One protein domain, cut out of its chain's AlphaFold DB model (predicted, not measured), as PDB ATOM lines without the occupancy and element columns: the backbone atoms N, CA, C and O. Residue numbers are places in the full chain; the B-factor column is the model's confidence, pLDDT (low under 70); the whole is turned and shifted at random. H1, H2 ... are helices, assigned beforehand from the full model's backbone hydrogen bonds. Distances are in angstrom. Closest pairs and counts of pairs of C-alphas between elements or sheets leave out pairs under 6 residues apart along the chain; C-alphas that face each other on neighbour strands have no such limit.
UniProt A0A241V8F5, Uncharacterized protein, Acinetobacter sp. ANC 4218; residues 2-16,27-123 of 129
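This is residues 2 to 16 and 27 to 123 of the 129 residues of an uncharacterized protein of Acinetobacter sp. ANC 4218 (UniProt A0A241V8F5). Two helix pairs, H2 with H5 and H3 with H4, spread as a V from where H2 and H4 meet near their last residues; H1 bridges the open side, touching H2, H4 and H5. The printed part has 112 residues with five named helices, H1 to H5 in order, and no named strand; it is all helix and compact, with a radius of gyration of the C-alphas of 14.1 A and spans of 42 by 30 by 23 A.

Start at H1, residues 2 to 16, which touches H4, residues 73 to 90; their closest C-alphas, Leu 8 and Ser 82, are 5.3 A apart. The hub, H2, residues 27 to 48, touches H5, residues 99 to 121, closest at C-alphas Ser 37 and Thr 110, 5.5 A. H3, residues 53 to 65, forms a hairpin with H4, closest at C-alphas Lys 57 and Glu 84, 5.8 A. Every O i to N i+4 pair is within hydrogen-bond range in H1, H3 and H5, 16 of 18 in H2 and 13 of 14 in H4.

Find C-alpha 2 at (-13.755, -28.930, 20.409), where H1 begins. H2 spans 32.3 A; H5 spans 32.9 A, ending at C-alpha 121, (-12.874, -23.194, 31.751).

Residues 17 to 26 are cut out, leaving C-alphas 16 and 27 10.4 A apart. Confidence is under 70 in 37 residues, among them 2 to 16.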
ATOM      1  N   LYS A   2     -13.901 -29.192  18.951       32.12
ATOM      2  CA  LYS A   2     -13.755 -28.930  20.409       32.12
ATOM      3  C   LYS A   2     -12.344 -28.469  20.839       32.12
ATOM      4  O   LYS A   2     -12.227 -27.603  21.695       32.12
ATOM      5  N   PHE A   3     -11.290 -28.986  20.203       30.19
ATOM      6  CA  PHE A   3      -9.891 -28.719  20.580       30.19
ATOM      7  C   PHE A   3      -9.423 -27.273  20.358       30.19
ATOM      8  O   PHE A   3      -8.603 -26.761  21.110       30.19
ATOM      9  N   THR A   4      -9.942 -26.592  19.343       44.94
ATOM     10  CA  THR A   4      -9.425 -25.290  18.904       44.94
ATOM     11  C   THR A   4      -9.976 -24.105  19.687       44.94
ATOM     12  O   THR A   4      -9.284 -23.113  19.886       44.94
ATOM     13  N   PHE A   5     -11.197 -24.223  20.201       45.69
ATOM     14  CA  PHE A   5     -11.766 -23.224  21.102       45.69
ATOM     15  C   PHE A   5     -11.226 -23.374  22.533       45.69
ATOM     16  O   PHE A   5     -10.987 -22.378  23.210       45.69
ATOM     17  N   LEU A   6     -10.941 -24.613  22.953       38.72
ATOM     18  CA  LEU A   6     -10.152 -24.881  24.154       38.72
ATOM     19  C   LEU A   6      -8.766 -24.229  24.036       38.72
ATOM     20  O   LEU A   6      -8.355 -23.553  24.961       38.72
ATOM     21  N   LEU A   7      -8.096 -24.320  22.879       44.84
ATOM     22  CA  LEU A   7      -6.828 -23.619  22.629       44.84
ATOM     23  C   LEU A   7      -6.943 -22.089  22.724       44.84
ATOM     24  O   LEU A   7      -6.058 -21.487  23.316       44.84
ATOM     25  N   LEU A   8      -8.013 -21.462  22.214       55.62
ATOM     26  CA  LEU A   8      -8.248 -20.012  22.358       55.62
ATOM     27  C   LEU A   8      -8.376 -19.606  23.831       55.62
ATOM     28  O   LEU A   8      -7.749 -18.647  24.280       55.62
ATOM     29  N   VAL A   9      -9.199 -20.348  24.572       52.12
ATOM     30  CA  VAL A   9      -9.463 -20.109  25.991       52.12
ATOM     31  C   VAL A   9      -8.182 -20.351  26.791       52.12
ATOM     32  O   VAL A   9      -7.714 -19.430  27.452       52.12
ATOM     33  N   THR A  10      -7.532 -21.508  26.639       46.81
ATOM     34  CA  THR A  10      -6.246 -21.860  27.267       46.81
ATOM     35  C   THR A  10      -5.123 -20.889  26.903       46.81
ATOM     36  O   THR A  10      -4.277 -20.598  27.740       46.81
ATOM     37  N   TYR A  11      -5.101 -20.353  25.684       56.06
ATOM     38  CA  TYR A  11      -4.135 -19.341  25.273       56.06
ATOM     39  C   TYR A  11      -4.385 -18.003  25.973       56.06
ATOM     40  O   TYR A  11      -3.453 -17.429  26.530       56.06
ATOM     41  N   LEU A  12      -5.626 -17.506  25.974       57.62
ATOM     42  CA  LEU A  12      -5.958 -16.250  26.650       57.62
ATOM     43  C   LEU A  12      -5.624 -16.370  28.140       57.62
ATOM     44  O   LEU A  12      -5.016 -15.464  28.703       57.62
ATOM     45  N   ILE A  13      -5.911 -17.537  28.716       51.78
ATOM     46  CA  ILE A  13      -5.539 -17.940  30.068       51.78
ATOM     47  C   ILE A  13      -4.021 -17.903  30.261       51.78
ATOM     48  O   ILE A  13      -3.543 -17.075  31.021       51.78
ATOM     49  N   ASN A  14      -3.232 -18.682  29.521       42.66
ATOM     50  CA  ASN A  14      -1.773 -18.720  29.685       42.66
ATOM     51  C   ASN A  14      -1.083 -17.373  29.401       42.66
ATOM     52  O   ASN A  14      -0.116 -17.020  30.072       42.66
ATOM     53  N   SER A  15      -1.584 -16.601  28.432       50.94
ATOM     54  CA  SER A  15      -1.024 -15.295  28.066       50.94
ATOM     55  C   SER A  15      -1.230 -14.227  29.137       50.94
ATOM     56  O   SER A  15      -0.421 -13.311  29.199       50.94
ATOM     57  N   GLN A  16      -2.256 -14.346  29.989       47.19
ATOM     58  CA  GLN A  16      -2.468 -13.443  31.125       47.19
ATOM     59  C   GLN A  16      -1.998 -14.031  32.456       47.19
ATOM     60  O   GLN A  16      -1.541 -13.269  33.300       47.19
ATOM     61  N   LEU A  27      -9.956 -12.988  38.324       51.97
ATOM     62  CA  LEU A  27     -10.342 -11.726  37.686       51.97
ATOM     63  C   LEU A  27     -10.222 -11.805  36.159       51.97
ATOM     64  O   LEU A  27     -11.071 -11.286  35.434       51.97
ATOM     65  N   PHE A  28      -9.195 -12.501  35.683       56.88
ATOM     66  CA  PHE A  28      -8.979 -12.799  34.281       56.88
ATOM     67  C   PHE A  28     -10.080 -13.709  33.718       56.88
ATOM     68  O   PHE A  28     -10.714 -13.353  32.728       56.88
ATOM     69  N   VAL A  29     -10.393 -14.826  34.385       58.66
ATOM     70  CA  VAL A  29     -11.491 -15.727  33.989       58.66
ATOM     71  C   VAL A  29     -12.834 -14.985  33.966       58.66
ATOM     72  O   VAL A  29     -13.607 -15.141  33.019       58.66
ATOM     73  N   LYS A  30     -13.082 -14.105  34.948       61.38
ATOM     74  CA  LYS A  30     -14.273 -13.236  34.999       61.38
ATOM     75  C   LYS A  30     -14.361 -12.265  33.818       61.38
ATOM     76  O   LYS A  30     -15.469 -11.943  33.404       61.38
ATOM     77  N   LYS A  31     -13.235 -11.797  33.269       65.25
ATOM     78  CA  LYS A  31     -13.192 -10.874  32.119       65.25
ATOM     79  C   LYS A  31     -13.132 -11.592  30.768       65.25
ATOM     80  O   LYS A  31     -13.609 -11.051  29.775       65.25
ATOM     81  N   LEU A  32     -12.617 -12.821  30.736       68.31
ATOM     82  CA  LEU A  32     -12.380 -13.589  29.520       68.31
ATOM     83  C   LEU A  32     -13.663 -13.898  28.744       68.31
ATOM     84  O   LEU A  32     -13.767 -13.559  27.565       68.31
ATOM     85  N   CYS A  33     -14.643 -14.538  29.387       72.56
ATOM     86  CA  CYS A  33     -15.873 -14.916  28.693       72.56
ATOM     87  C   CYS A  33     -16.699 -13.694  28.238       72.56
ATOM     88  O   CYS A  33     -17.155 -13.713  27.096       72.56
ATOM     89  N   PRO A  34     -16.816 -12.594  29.013       71.94
ATOM     90  CA  PRO A  34     -17.386 -11.341  28.509       71.94
ATOM     91  C   PRO A  34     -16.654 -10.762  27.287       71.94
ATOM     92  O   PRO A  34     -17.300 -10.334  26.331       71.94
ATOM     93  N   SER A  35     -15.317 -10.779  27.261       73.94
ATOM     94  CA  SER A  35     -14.550 -10.312  26.096       73.94
ATOM     95  C   SER A  35     -14.778 -11.185  24.858       73.94
ATOM     96  O   SER A  35     -14.974 -10.658  23.762       73.94
ATOM     97  N   ILE A  36     -14.808 -12.511  25.025       75.69
ATOM     98  CA  ILE A  36     -15.099 -13.458  23.939       75.69
ATOM     99  C   ILE A  36     -16.542 -13.288  23.439       75.69
ATOM    100  O   ILE A  36     -16.775 -13.318  22.233       75.69
ATOM    101  N   SER A  37     -17.495 -13.061  24.344       79.81
ATOM    102  CA  SER A  37     -18.892 -12.761  24.018       79.81
ATOM    103  C   SER A  37     -18.999 -11.540  23.111       79.81
ATOM    104  O   SER A  37     -19.549 -11.631  22.012       79.81
ATOM    105  N   ASN A  38     -18.403 -10.419  23.522       79.94
ATOM    106  CA  ASN A  38     -18.428  -9.180  22.746       79.94
ATOM    107  C   ASN A  38     -17.814  -9.376  21.357       79.94
ATOM    108  O   ASN A  38     -18.411  -8.984  20.356       79.94
ATOM    109  N   LEU A  39     -16.667 -10.058  21.284       83.94
ATOM    110  CA  LEU A  39     -16.038 -10.378  20.008       83.94
ATOM    111  C   LEU A  39     -16.941 -11.250  19.124       83.94
ATOM    112  O   LEU A  39     -17.067 -10.987  17.930       83.94
ATOM    113  N   SER A  40     -17.577 -12.277  19.692       86.69
ATOM    114  CA  SER A  40     -18.462 -13.172  18.942       86.69
ATOM    115  C   SER A  40     -19.677 -12.439  18.364       86.69
ATOM    116  O   SER A  40     -20.024 -12.679  17.206       86.69
ATOM    117  N   SER A  41     -20.239 -11.475  19.108       88.75
ATOM    118  CA  SER A  41     -21.284 -10.576  18.608       88.75
ATOM    119  C   SER A  41     -20.771  -9.753  17.431       88.75
ATOM    120  O   SER A  41     -21.359  -9.794  16.355       88.75
ATOM    121  N   SER A  42     -19.624  -9.082  17.579       88.81
ATOM    122  CA  SER A  42     -19.056  -8.233  16.521       88.81
ATOM    123  C   SER A  42     -18.713  -9.006  15.243       88.81
ATOM    124  O   SER A  42     -18.953  -8.518  14.139       88.81
ATOM    125  N   VAL A  43     -18.186 -10.227  15.364       90.81
ATOM    126  CA  VAL A  43     -17.878 -11.079  14.204       90.81
ATOM    127  C   VAL A  43     -19.162 -11.552  13.512       90.81
ATOM    128  O   VAL A  43     -19.222 -11.571  12.280       90.81
ATOM    129  N   MET A  44     -20.210 -11.893  14.270       93.00
ATOM    130  CA  MET A  44     -21.507 -12.258  13.693       93.00
ATOM    131  C   MET A  44     -22.219 -11.050  13.067       93.00
ATOM    132  O   MET A  44     -22.797 -11.167  11.990       93.00
ATOM    133  N   GLU A  45     -22.127  -9.865  13.666       94.12
ATOM    134  CA  GLU A  45     -22.618  -8.615  13.077       94.12
ATOM    135  C   GLU A  45     -21.917  -8.297  11.754       94.12
ATOM    136  O   GLU A  45     -22.577  -7.945  10.776       94.12
ATOM    137  N   ALA A  46     -20.591  -8.455  11.695       91.94
ATOM    138  CA  ALA A  46     -19.830  -8.284  10.462       91.94
ATOM    139  C   ALA A  46     -20.303  -9.261   9.374       91.94
ATOM    140  O   ALA A  46     -20.504  -8.857   8.225       91.94
ATOM    141  N   ARG A  47     -20.578 -10.516   9.750       93.88
ATOM    142  CA  ARG A  47     -21.186 -11.511   8.857       93.88
ATOM    143  C   ARG A  47     -22.568 -11.072   8.367       93.88
ATOM    144  O   ARG A  47     -22.814 -11.119   7.165       93.88
ATOM    145  N   GLN A  48     -23.455 -10.606   9.249       96.38
ATOM    146  CA  GLN A  48     -24.793 -10.126   8.867       96.38
ATOM    147  C   GLN A  48     -24.755  -8.853   8.002       96.38
ATOM    148  O   GLN A  48     -25.684  -8.602   7.234       96.38
ATOM    149  N   LYS A  49     -23.671  -8.072   8.080       94.56
ATOM    150  CA  LYS A  49     -23.377  -6.936   7.190       94.56
ATOM    151  C   LYS A  49     -22.719  -7.345   5.866       94.56
ATOM    152  O   LYS A  49     -22.395  -6.472   5.067       94.56
ATOM    153  N   ASN A  50     -22.529  -8.643   5.626       94.19
ATOM    154  CA  ASN A  50     -21.854  -9.183   4.446       94.19
ATOM    155  C   ASN A  50     -20.416  -8.655   4.258       94.19
ATOM    156  O   ASN A  50     -19.938  -8.511   3.135       94.19
ATOM    157  N   ILE A  51     -19.725  -8.348   5.359       93.44
ATOM    158  CA  ILE A  51     -18.295  -8.020   5.330       93.44
ATOM    159  C   ILE A  51     -17.530  -9.316   5.047       93.44
ATOM    160  O   ILE A  51     -17.839 -10.358   5.632       93.44
ATOM    161  N   SER A  52     -16.539  -9.275   4.150       93.31
ATOM    162  CA  SER A  52     -15.810 -10.489   3.778       93.31
ATOM    163  C   SER A  52     -15.004 -11.040   4.956       93.31
ATOM    164  O   SER A  52     -14.463 -10.285   5.770       93.31
ATOM    165  N   SER A  53     -14.885 -12.368   5.042       91.75
ATOM    166  CA  SER A  53     -14.093 -13.019   6.092       91.75
ATOM    167  C   SER A  53     -12.663 -12.489   6.133       91.75
ATOM    168  O   SER A  53     -12.133 -12.250   7.212       91.75
ATOM    169  N   ASP A  54     -12.057 -12.244   4.972       94.31
ATOM    170  CA  ASP A  54     -10.671 -11.781   4.873       94.31
ATOM    171  C   ASP A  54     -10.511 -10.351   5.395       94.31
ATOM    172  O   ASP A  54      -9.529 -10.043   6.071       94.31
ATOM    173  N   GLN A  55     -11.505  -9.485   5.163       90.31
ATOM    174  CA  GLN A  55     -11.531  -8.148   5.755       90.31
ATOM    175  C   GLN A  55     -11.632  -8.215   7.281       90.31
ATOM    176  O   GLN A  55     -10.907  -7.497   7.968       90.31
ATOM    177  N   VAL A  56     -12.483  -9.092   7.824       87.81
ATOM    178  CA  VAL A  56     -12.620  -9.269   9.279       87.81
ATOM    179  C   VAL A  56     -11.330  -9.823   9.894       87.81
ATOM    180  O   VAL A  56     -10.865  -9.293  10.902       87.81
ATOM    181  N   LYS A  57     -10.696 -10.824   9.270       90.06
ATOM    182  CA  LYS A  57      -9.402 -11.374   9.718       90.06
ATOM    183  C   LYS A  57      -8.303 -10.314   9.721       90.06
ATOM    184  O   LYS A  57      -7.595 -10.167  10.713       90.06
ATOM    185  N   LYS A  58      -8.223  -9.499   8.664       87.19
ATOM    186  CA  LYS A  58      -7.269  -8.385   8.587       87.19
ATOM    187  C   LYS A  58      -7.503  -7.349   9.692       87.19
ATOM    188  O   LYS A  58      -6.540  -6.869  10.281       87.19
ATOM    189  N   MET A  59      -8.759  -7.020  10.005       83.62
ATOM    190  CA  MET A  59      -9.089  -6.121  11.120       83.62
ATOM    191  C   MET A  59      -8.661  -6.700  12.476       83.62
ATOM    192  O   MET A  59      -8.101  -5.972  13.293       83.62
ATOM    193  N   ILE A  60      -8.865  -8.003  12.701       82.12
ATOM    194  CA  ILE A  60      -8.392  -8.702  13.907       82.12
ATOM    195  C   ILE A  60      -6.865  -8.626  14.010       82.12
ATOM    196  O   ILE A  60      -6.341  -8.265  15.064       82.12
ATOM    197  N   GLN A  61      -6.157  -8.916  12.917       82.62
ATOM    198  CA  GLN A  61      -4.699  -8.860  12.876       82.62
ATOM    199  C   GLN A  61      -4.180  -7.456  13.223       82.62
ATOM    200  O   GLN A  61      -3.367  -7.319  14.136       82.62
ATOM    201  N   LEU A  62      -4.717  -6.411  12.587       78.50
ATOM    202  CA  LEU A  62      -4.355  -5.017  12.874       78.50
ATOM    203  C   LEU A  62      -4.665  -4.618  14.329       78.50
ATOM    204  O   LEU A  62      -3.878  -3.910  14.962       78.50
ATOM    205  N   GLY A  63      -5.782  -5.084  14.892       74.56
ATOM    206  CA  GLY A  63      -6.148  -4.823  16.289       74.56
ATOM    207  C   GLY A  63      -5.173  -5.444  17.298       74.56
ATOM    208  O   GLY A  63      -4.884  -4.850  18.334       74.56
ATOM    209  N   ILE A  64      -4.619  -6.616  16.983       75.19
ATOM    210  CA  ILE A  64      -3.624  -7.297  17.826       75.19
ATOM    211  C   ILE A  64      -2.236  -6.685  17.635       75.19
ATOM    212  O   ILE A  64      -1.498  -6.520  18.604       75.19
ATOM    213  N   GLU A  65      -1.871  -6.334  16.403       72.69
ATOM    214  CA  GLU A  65      -0.588  -5.697  16.091       72.69
ATOM    215  C   GLU A  65      -0.470  -4.293  16.697       72.69
ATOM    216  O   GLU A  65       0.613  -3.920  17.149       72.69
ATOM    217  N   SER A  66      -1.578  -3.549  16.773       65.62
ATOM    218  CA  SER A  66      -1.637  -2.220  17.401       65.62
ATOM    219  C   SER A  66      -1.615  -2.248  18.935       65.62
ATOM    220  O   SER A  66      -1.289  -1.235  19.550       65.62
ATOM    221  N   ASN A  67      -1.888  -3.396  19.566       63.62
ATOM    222  CA  ASN A  67      -1.718  -3.593  21.006       63.62
ATOM    223  C   ASN A  67      -0.313  -4.159  21.295       63.62
ATOM    224  O   ASN A  67      -0.061  -5.366  21.231       63.62
ATOM    225  N   SER A  68       0.626  -3.264  21.612       47.84
ATOM    226  CA  SER A  68       2.055  -3.544  21.835       47.84
ATOM    227  C   SER A  68       2.367  -4.506  22.990       47.84
ATOM    228  O   SER A  68       3.480  -5.029  23.054       47.84
ATOM    229  N   ASP A  69       1.397  -4.792  23.859       54.28
ATOM    230  CA  ASP A  69       1.628  -5.459  25.147       54.28
ATOM    231  C   ASP A  69       1.580  -6.992  25.096       54.28
ATOM    232  O   ASP A  69       1.957  -7.665  26.058       54.28
ATOM    233  N   VAL A  70       1.188  -7.589  23.964       53.81
ATOM    234  CA  VAL A  70       1.222  -9.053  23.803       53.81
ATOM    235  C   VAL A  70       2.676  -9.503  23.584       53.81
ATOM    236  O   VAL A  70       3.185  -9.490  22.463       53.81
ATOM    237  N   LYS A  71       3.399  -9.872  24.647       50.16
ATOM    238  CA  LYS A  71       4.799 -10.333  24.539       50.16
ATOM    239  C   LYS A  71       4.883 -11.699  23.820       50.16
ATOM    240  O   LYS A  71       4.241 -12.659  24.226       50.16
ATOM    241  N   GLY A  72       5.717 -11.792  22.773       56.75
ATOM    242  CA  GLY A  72       6.096 -13.045  22.085       56.75
ATOM    243  C   GLY A  72       5.419 -13.301  20.723       56.75
ATOM    244  O   GLY A  72       4.199 -13.362  20.619       56.75
ATOM    245  N   LYS A  73       6.214 -13.512  19.655       58.12
ATOM    246  CA  LYS A  73       5.718 -13.735  18.273       58.12
ATOM    247  C   LYS A  73       4.838 -14.988  18.123       58.12
ATOM    248  O   LYS A  73       3.810 -14.931  17.460       58.12
ATOM    249  N   ILE A  74       5.229 -16.101  18.754       54.09
ATOM    250  CA  ILE A  74       4.489 -17.380  18.704       54.09
ATOM    251  C   ILE A  74       3.112 -17.230  19.363       54.09
ATOM    252  O   ILE A  74       2.107 -17.703  18.839       54.09
ATOM    253  N   ILE A  75       3.083 -16.504  20.478       62.00
ATOM    254  CA  ILE A  75       1.895 -16.222  21.274       62.00
ATOM    255  C   ILE A  75       0.904 -15.382  20.440       62.00
ATOM    256  O   ILE A  75      -0.223 -15.814  20.196       62.00
ATOM    257  N   LYS A  76       1.364 -14.281  19.829       68.88
ATOM    258  CA  LYS A  76       0.543 -13.470  18.905       68.88
ATOM    259  C   LYS A  76      -0.080 -14.280  17.763       68.88
ATOM    260  O   LYS A  76      -1.273 -14.138  17.502       68.88
ATOM    261  N   GLN A  77       0.692 -15.142  17.098       72.56
ATOM    262  CA  GLN A  77       0.178 -15.926  15.970       72.56
ATOM    263  C   GLN A  77      -0.895 -16.936  16.402       72.56
ATOM    264  O   GLN A  77      -1.884 -17.129  15.698       72.56
ATOM    265  N   GLN A  78      -0.730 -17.568  17.567       66.81
ATOM    266  CA  GLN A  78      -1.728 -18.491  18.111       66.81
ATOM    267  C   GLN A  78      -3.043 -17.780  18.452       66.81
ATOM    268  O   GLN A  78      -4.112 -18.333  18.181       66.81
ATOM    269  N   LEU A  79      -2.976 -16.550  18.976       72.38
ATOM    270  CA  LEU A  79      -4.159 -15.716  19.194       72.38
ATOM    271  C   LEU A  79      -4.875 -15.413  17.881       72.38
ATOM    272  O   LEU A  79      -6.071 -15.664  17.776       72.38
ATOM    273  N   ILE A  80      -4.140 -14.919  16.881       77.62
ATOM    274  CA  ILE A  80      -4.682 -14.597  15.557       77.62
ATOM    275  C   ILE A  80      -5.401 -15.823  14.992       77.62
ATOM    276  O   ILE A  80      -6.608 -15.766  14.775       77.62
ATOM    277  N   ASN A  81      -4.713 -16.964  14.885       78.81
ATOM    278  CA  ASN A  81      -5.290 -18.204  14.355       78.81
ATOM    279  C   ASN A  81      -6.572 -18.616  15.100       78.81
ATOM    280  O   ASN A  81      -7.537 -19.089  14.497       78.81
ATOM    281  N   SER A  82      -6.590 -18.429  16.420       76.19
ATOM    282  CA  SER A  82      -7.733 -18.775  17.262       76.19
ATOM    283  C   SER A  82      -8.949 -17.878  17.019       76.19
ATOM    284  O   SER A  82     -10.080 -18.365  16.982       76.19
ATOM    285  N   LEU A  83      -8.732 -16.582  16.801       79.81
ATOM    286  CA  LEU A  83      -9.795 -15.620  16.507       79.81
ATOM    287  C   LEU A  83     -10.274 -15.731  15.053       79.81
ATOM    288  O   LEU A  83     -11.468 -15.616  14.788       79.81
ATOM    289  N   GLU A  84      -9.385 -16.040  14.108       85.88
ATOM    290  CA  GLU A  84      -9.768 -16.304  12.717       85.88
ATOM    291  C   GLU A  84     -10.700 -17.513  12.588       85.88
ATOM    292  O   GLU A  84     -11.567 -17.537  11.714       85.88
ATOM    293  N   MET A  85     -10.578 -18.507  13.470       83.38
ATOM    294  CA  MET A  85     -11.516 -19.629  13.495       83.38
ATOM    295  C   MET A  85     -12.935 -19.212  13.878       83.38
ATOM    296  O   MET A  85     -13.873 -19.753  13.299       83.38
ATOM    297  N   LEU A  86     -13.110 -18.237  14.780       83.62
ATOM    298  CA  LEU A  86     -14.434 -17.666  15.058       83.62
ATOM    299  C   LEU A  86     -15.011 -17.006  13.798       83.62
ATOM    300  O   LEU A  86     -16.191 -17.176  13.511       83.62
ATOM    301  N   VAL A  87     -14.184 -16.313  13.008       90.00
ATOM    302  CA  VAL A  87     -14.605 -15.720  11.724       90.00
ATOM    303  C   VAL A  87     -14.979 -16.788  10.698       90.00
ATOM    304  O   VAL A  87     -15.957 -16.630   9.970       90.00
ATOM    305  N   ASN A  88     -14.216 -17.878  10.622       90.62
ATOM    306  CA  ASN A  88     -14.517 -18.984   9.715       90.62
ATOM    307  C   ASN A  88     -15.821 -19.693  10.115       90.62
ATOM    308  O   ASN A  88     -16.625 -20.023   9.248       90.62
ATOM    309  N   GLU A  89     -16.059 -19.882  11.415       89.00
ATOM    310  CA  GLU A  89     -17.280 -20.505  11.931       89.00
ATOM    311  C   GLU A  89     -18.532 -19.690  11.568       89.00
ATOM    312  O   GLU A  89     -19.544 -20.268  11.166       89.00
ATOM    313  N   THR A  90     -18.464 -18.353  11.595       90.06
ATOM    314  CA  THR A  90     -19.620 -17.526  11.207       90.06
ATOM    315  C   THR A  90     -19.995 -17.642   9.727       90.06
ATOM    316  O   THR A  90     -21.129 -17.329   9.364       90.06
ATOM    317  N   GLN A  91     -19.108 -18.150   8.861       92.69
ATOM    318  CA  GLN A  91     -19.412 -18.317   7.435       92.69
ATOM    319  C   GLN A  91     -20.474 -19.391   7.172       92.69
ATOM    320  O   GLN A  91     -21.161 -19.318   6.153       92.69
ATOM    321  N   TYR A  92     -20.659 -20.339   8.097       92.25
ATOM    322  CA  TYR A  92     -21.713 -21.355   8.008       92.25
ATOM    323  C   TYR A  92     -23.113 -20.803   8.297       92.25
ATOM    324  O   TYR A  92     -24.106 -21.478   8.032       92.25
ATOM    325  N   PHE A  93     -23.212 -19.580   8.823       93.44
ATOM    326  CA  PHE A  93     -24.490 -18.961   9.140       93.44
ATOM    327  C   PHE A  93     -25.013 -18.125   7.960       93.44
ATOM    328  O   PHE A  93     -24.232 -17.441   7.273       93.44
ATOM    329  N   PRO A  94     -26.335 -18.157   7.712       95.12
ATOM    330  CA  PRO A  94     -26.950 -17.389   6.641       95.12
ATOM    331  C   PRO A  94     -26.916 -15.887   6.945       95.12
ATOM    332  O   PRO A  94     -26.918 -15.462   8.101       95.12
ATOM    333  N   ILE A  95     -26.930 -15.082   5.884       95.12
ATOM    334  CA  ILE A  95     -27.146 -13.636   5.979       95.12
ATOM    335  C   ILE A  95     -28.649 -13.401   5.916       95.12
ATOM    336  O   ILE A  95     -29.297 -13.684   4.908       95.12
ATOM    337  N   LEU A  96     -29.205 -12.922   7.021       95.56
ATOM    338  CA  LEU A  96     -30.637 -12.724   7.173       95.56
ATOM    339  C   LEU A  96     -31.029 -11.339   6.656       95.56
ATOM    340  O   LEU A  96     -30.250 -10.391   6.716       95.56
ATOM    341  N   LYS A  97     -32.252 -11.206   6.136       93.19
ATOM    342  CA  LYS A  97     -32.782  -9.910   5.676       93.19
ATOM    343  C   LYS A  97     -33.499  -9.150   6.792       93.19
ATOM    344  O   LYS A  97     -33.411  -7.929   6.839       93.19
ATOM    345  N   ASN A  98     -34.180  -9.868   7.684       96.06
ATOM    346  CA  ASN A  98     -34.959  -9.296   8.776       96.06
ATOM    347  C   ASN A  98     -34.068  -8.937   9.981       96.06
ATOM    348  O   ASN A  98     -33.294  -9.767  10.452       96.06
ATOM    349  N   GLU A  99     -34.212  -7.718  10.506       94.06
ATOM    350  CA  GLU A  99     -33.483  -7.229  11.681       94.06
ATOM    351  C   GLU A  99     -33.796  -7.984  12.982       94.06
ATOM    352  O   GLU A  99     -32.894  -8.164  13.803       94.06
ATOM    353  N   SER A 100     -35.030  -8.459  13.193       95.88
ATOM    354  CA  SER A 100     -35.355  -9.280  14.371       95.88
ATOM    355  C   SER A 100     -34.567 -10.583  14.356       95.88
ATOM    356  O   SER A 100     -33.964 -10.963  15.359       95.88
ATOM    357  N   ASP A 101     -34.517 -11.226  13.193       95.12
ATOM    358  CA  ASP A 101     -33.889 -12.532  13.031       95.12
ATOM    359  C   ASP A 101     -32.364 -12.398  13.073       95.12
ATOM    360  O   ASP A 101     -31.692 -13.233  13.678       95.12
ATOM    361  N   LYS A 102     -31.811 -11.301  12.530       95.31
ATOM    362  CA  LYS A 102     -30.398 -10.932  12.714       95.31
ATOM    363  C   LYS A 102     -30.044 -10.830  14.194       95.31
ATOM    364  O   LYS A 102     -29.086 -11.465  14.627       95.31
ATOM    365  N   LYS A 103     -30.811 -10.058  14.975       94.75
ATOM    366  CA  LYS A 103     -30.571  -9.887  16.418       94.75
ATOM    367  C   LYS A 103     -30.672 -11.212  17.166       94.75
ATOM    368  O   LYS A 103     -29.811 -11.511  17.989       94.75
ATOM    369  N   LEU A 104     -31.687 -12.018  16.857       96.00
ATOM    370  CA  LEU A 104     -31.850 -13.340  17.455       96.00
ATOM    371  C   LEU A 104     -30.648 -14.241  17.150       96.00
ATOM    372  O   LEU A 104     -30.131 -14.891  18.057       96.00
ATOM    373  N   LEU A 105     -30.179 -14.255  15.901       93.50
ATOM    374  CA  LEU A 105     -29.025 -15.043  15.484       93.50
ATOM    375  C   LEU A 105     -27.731 -14.574  16.164       93.50
ATOM    376  O   LEU A 105     -26.992 -15.404  16.689       93.50
ATOM    377  N   ILE A 106     -27.478 -13.262  16.201       92.75
ATOM    378  CA  ILE A 106     -26.314 -12.669  16.879       92.75
ATOM    379  C   ILE A 106     -26.306 -13.055  18.364       92.75
ATOM    380  O   ILE A 106     -25.298 -13.557  18.867       92.75
ATOM    381  N   ASN A 107     -27.442 -12.911  19.049       92.38
ATOM    382  CA  ASN A 107     -27.565 -13.267  20.461       92.38
ATOM    383  C   ASN A 107     -27.392 -14.776  20.689       92.38
ATOM    384  O   ASN A 107     -26.658 -15.186  21.585       92.38
ATOM    385  N   SER A 108     -28.021 -15.609  19.856       91.94
ATOM    386  CA  SER A 108     -27.945 -17.072  19.976       91.94
ATOM    387  C   SER A 108     -26.523 -17.585  19.753       91.94
ATOM    388  O   SER A 108     -26.043 -18.433  20.504       91.94
ATOM    389  N   TYR A 109     -25.820 -17.039  18.757       89.00
ATOM    390  CA  TYR A 109     -24.417 -17.358  18.507       89.00
ATOM    391  C   TYR A 109     -23.527 -16.937  19.679       89.00
ATOM    392  O   TYR A 109     -22.693 -17.715  20.136       89.00
ATOM    393  N   THR A 110     -23.756 -15.743  20.221       85.88
ATOM    394  CA  THR A 110     -23.015 -15.236  21.381       85.88
ATOM    395  C   THR A 110     -23.181 -16.151  22.600       85.88
ATOM    396  O   THR A 110     -22.194 -16.525  23.232       85.88
ATOM    397  N   ILE A 111     -24.408 -16.602  22.884       84.50
ATOM    398  CA  ILE A 111     -24.698 -17.570  23.958       84.50
ATOM    399  C   ILE A 111     -23.994 -18.909  23.700       84.50
ATOM    400  O   ILE A 111     -23.411 -19.490  24.615       84.50
ATOM    401  N   PHE A 112     -24.008 -19.401  22.460       85.81
ATOM    402  CA  PHE A 112     -23.313 -20.635  22.089       85.81
ATOM    403  C   PHE A 112     -21.800 -20.549  22.344       85.81
ATOM    404  O   PHE A 112     -21.218 -21.459  22.940       85.81
ATOM    405  N   VAL A 113     -21.163 -19.445  21.945       82.44
ATOM    406  CA  VAL A 113     -19.731 -19.214  22.176       82.44
ATOM    407  C   VAL A 113     -19.427 -19.058  23.671       82.44
ATOM    408  O   VAL A 113     -18.452 -19.632  24.161       82.44
ATOM    409  N   LEU A 114     -20.276 -18.348  24.419       79.75
ATOM    410  CA  LEU A 114     -20.173 -18.221  25.876       79.75
ATOM    411  C   LEU A 114     -20.249 -19.575  26.585       79.75
ATOM    412  O   LEU A 114     -19.408 -19.867  27.432       79.75
ATOM    413  N   ASN A 115     -21.200 -20.432  26.215       78.50
ATOM    414  CA  ASN A 115     -21.321 -21.768  26.796       78.50
ATOM    415  C   ASN A 115     -20.067 -22.606  26.533       78.50
ATOM    416  O   ASN A 115     -19.551 -23.244  27.448       78.50
ATOM    417  N   ARG A 116     -19.503 -22.529  25.321       78.25
ATOM    418  CA  ARG A 116     -18.207 -23.157  25.023       78.25
ATOM    419  C   ARG A 116     -17.080 -22.567  25.869       78.25
ATOM    420  O   ARG A 116     -16.198 -23.320  26.270       78.25
ATOM    421  N   CYS A 117     -17.085 -21.255  26.136       75.00
ATOM    422  CA  CYS A 117     -16.114 -20.593  27.024       75.00
ATOM    423  C   CYS A 117     -16.181 -21.198  28.419       75.00
ATOM    424  O   CYS A 117     -15.184 -21.730  28.903       75.00
ATOM    425  N   HIS A 118     -17.371 -21.205  29.011       74.50
ATOM    426  CA  HIS A 118     -17.601 -21.767  30.334       74.50
ATOM    427  C   HIS A 118     -17.261 -23.254  30.417       74.50
ATOM    428  O   HIS A 118     -16.648 -23.678  31.393       74.50
ATOM    429  N   ASP A 119     -17.590 -24.043  29.396       71.38
ATOM    430  CA  ASP A 119     -17.218 -25.454  29.360       71.38
ATOM    431  C   ASP A 119     -15.705 -25.650  29.268       71.38
ATOM    432  O   ASP A 119     -15.169 -26.491  29.980       71.38
ATOM    433  N   SER A 120     -14.998 -24.858  28.456       67.44
ATOM    434  CA  SER A 120     -13.533 -24.906  28.365       67.44
ATOM    435  C   SER A 120     -12.847 -24.539  29.683       67.44
ATOM    436  O   SER A 120     -11.831 -25.141  30.023       67.44
ATOM    437  N   LEU A 121     -13.408 -23.595  30.445       67.62
ATOM    438  CA  LEU A 121     -12.874 -23.194  31.751       67.62
ATOM    439  C   LEU A 121     -12.887 -24.337  32.778       67.62
ATOM    440  O   LEU A 121     -12.011 -24.378  33.635       67.62
ATOM    441  N   LYS A 122     -13.825 -25.292  32.674       66.94
ATOM    442  CA  LYS A 122     -13.897 -26.467  33.565       66.94
ATOM    443  C   LYS A 122     -12.702 -27.412  33.425       66.94
ATOM    444  O   LYS A 122     -12.460 -28.214  34.315       66.94
ATOM    445  N   TYR A 123     -11.992 -27.353  32.298       62.53
ATOM    446  CA  TYR A 123     -10.828 -28.201  32.023       62.53
ATOM    447  C   TYR A 123      -9.507 -27.531  32.388       62.53
ATOM    448  O   TYR A 123      -8.441 -28.090  32.120       62.53
TER     449      TYR A 123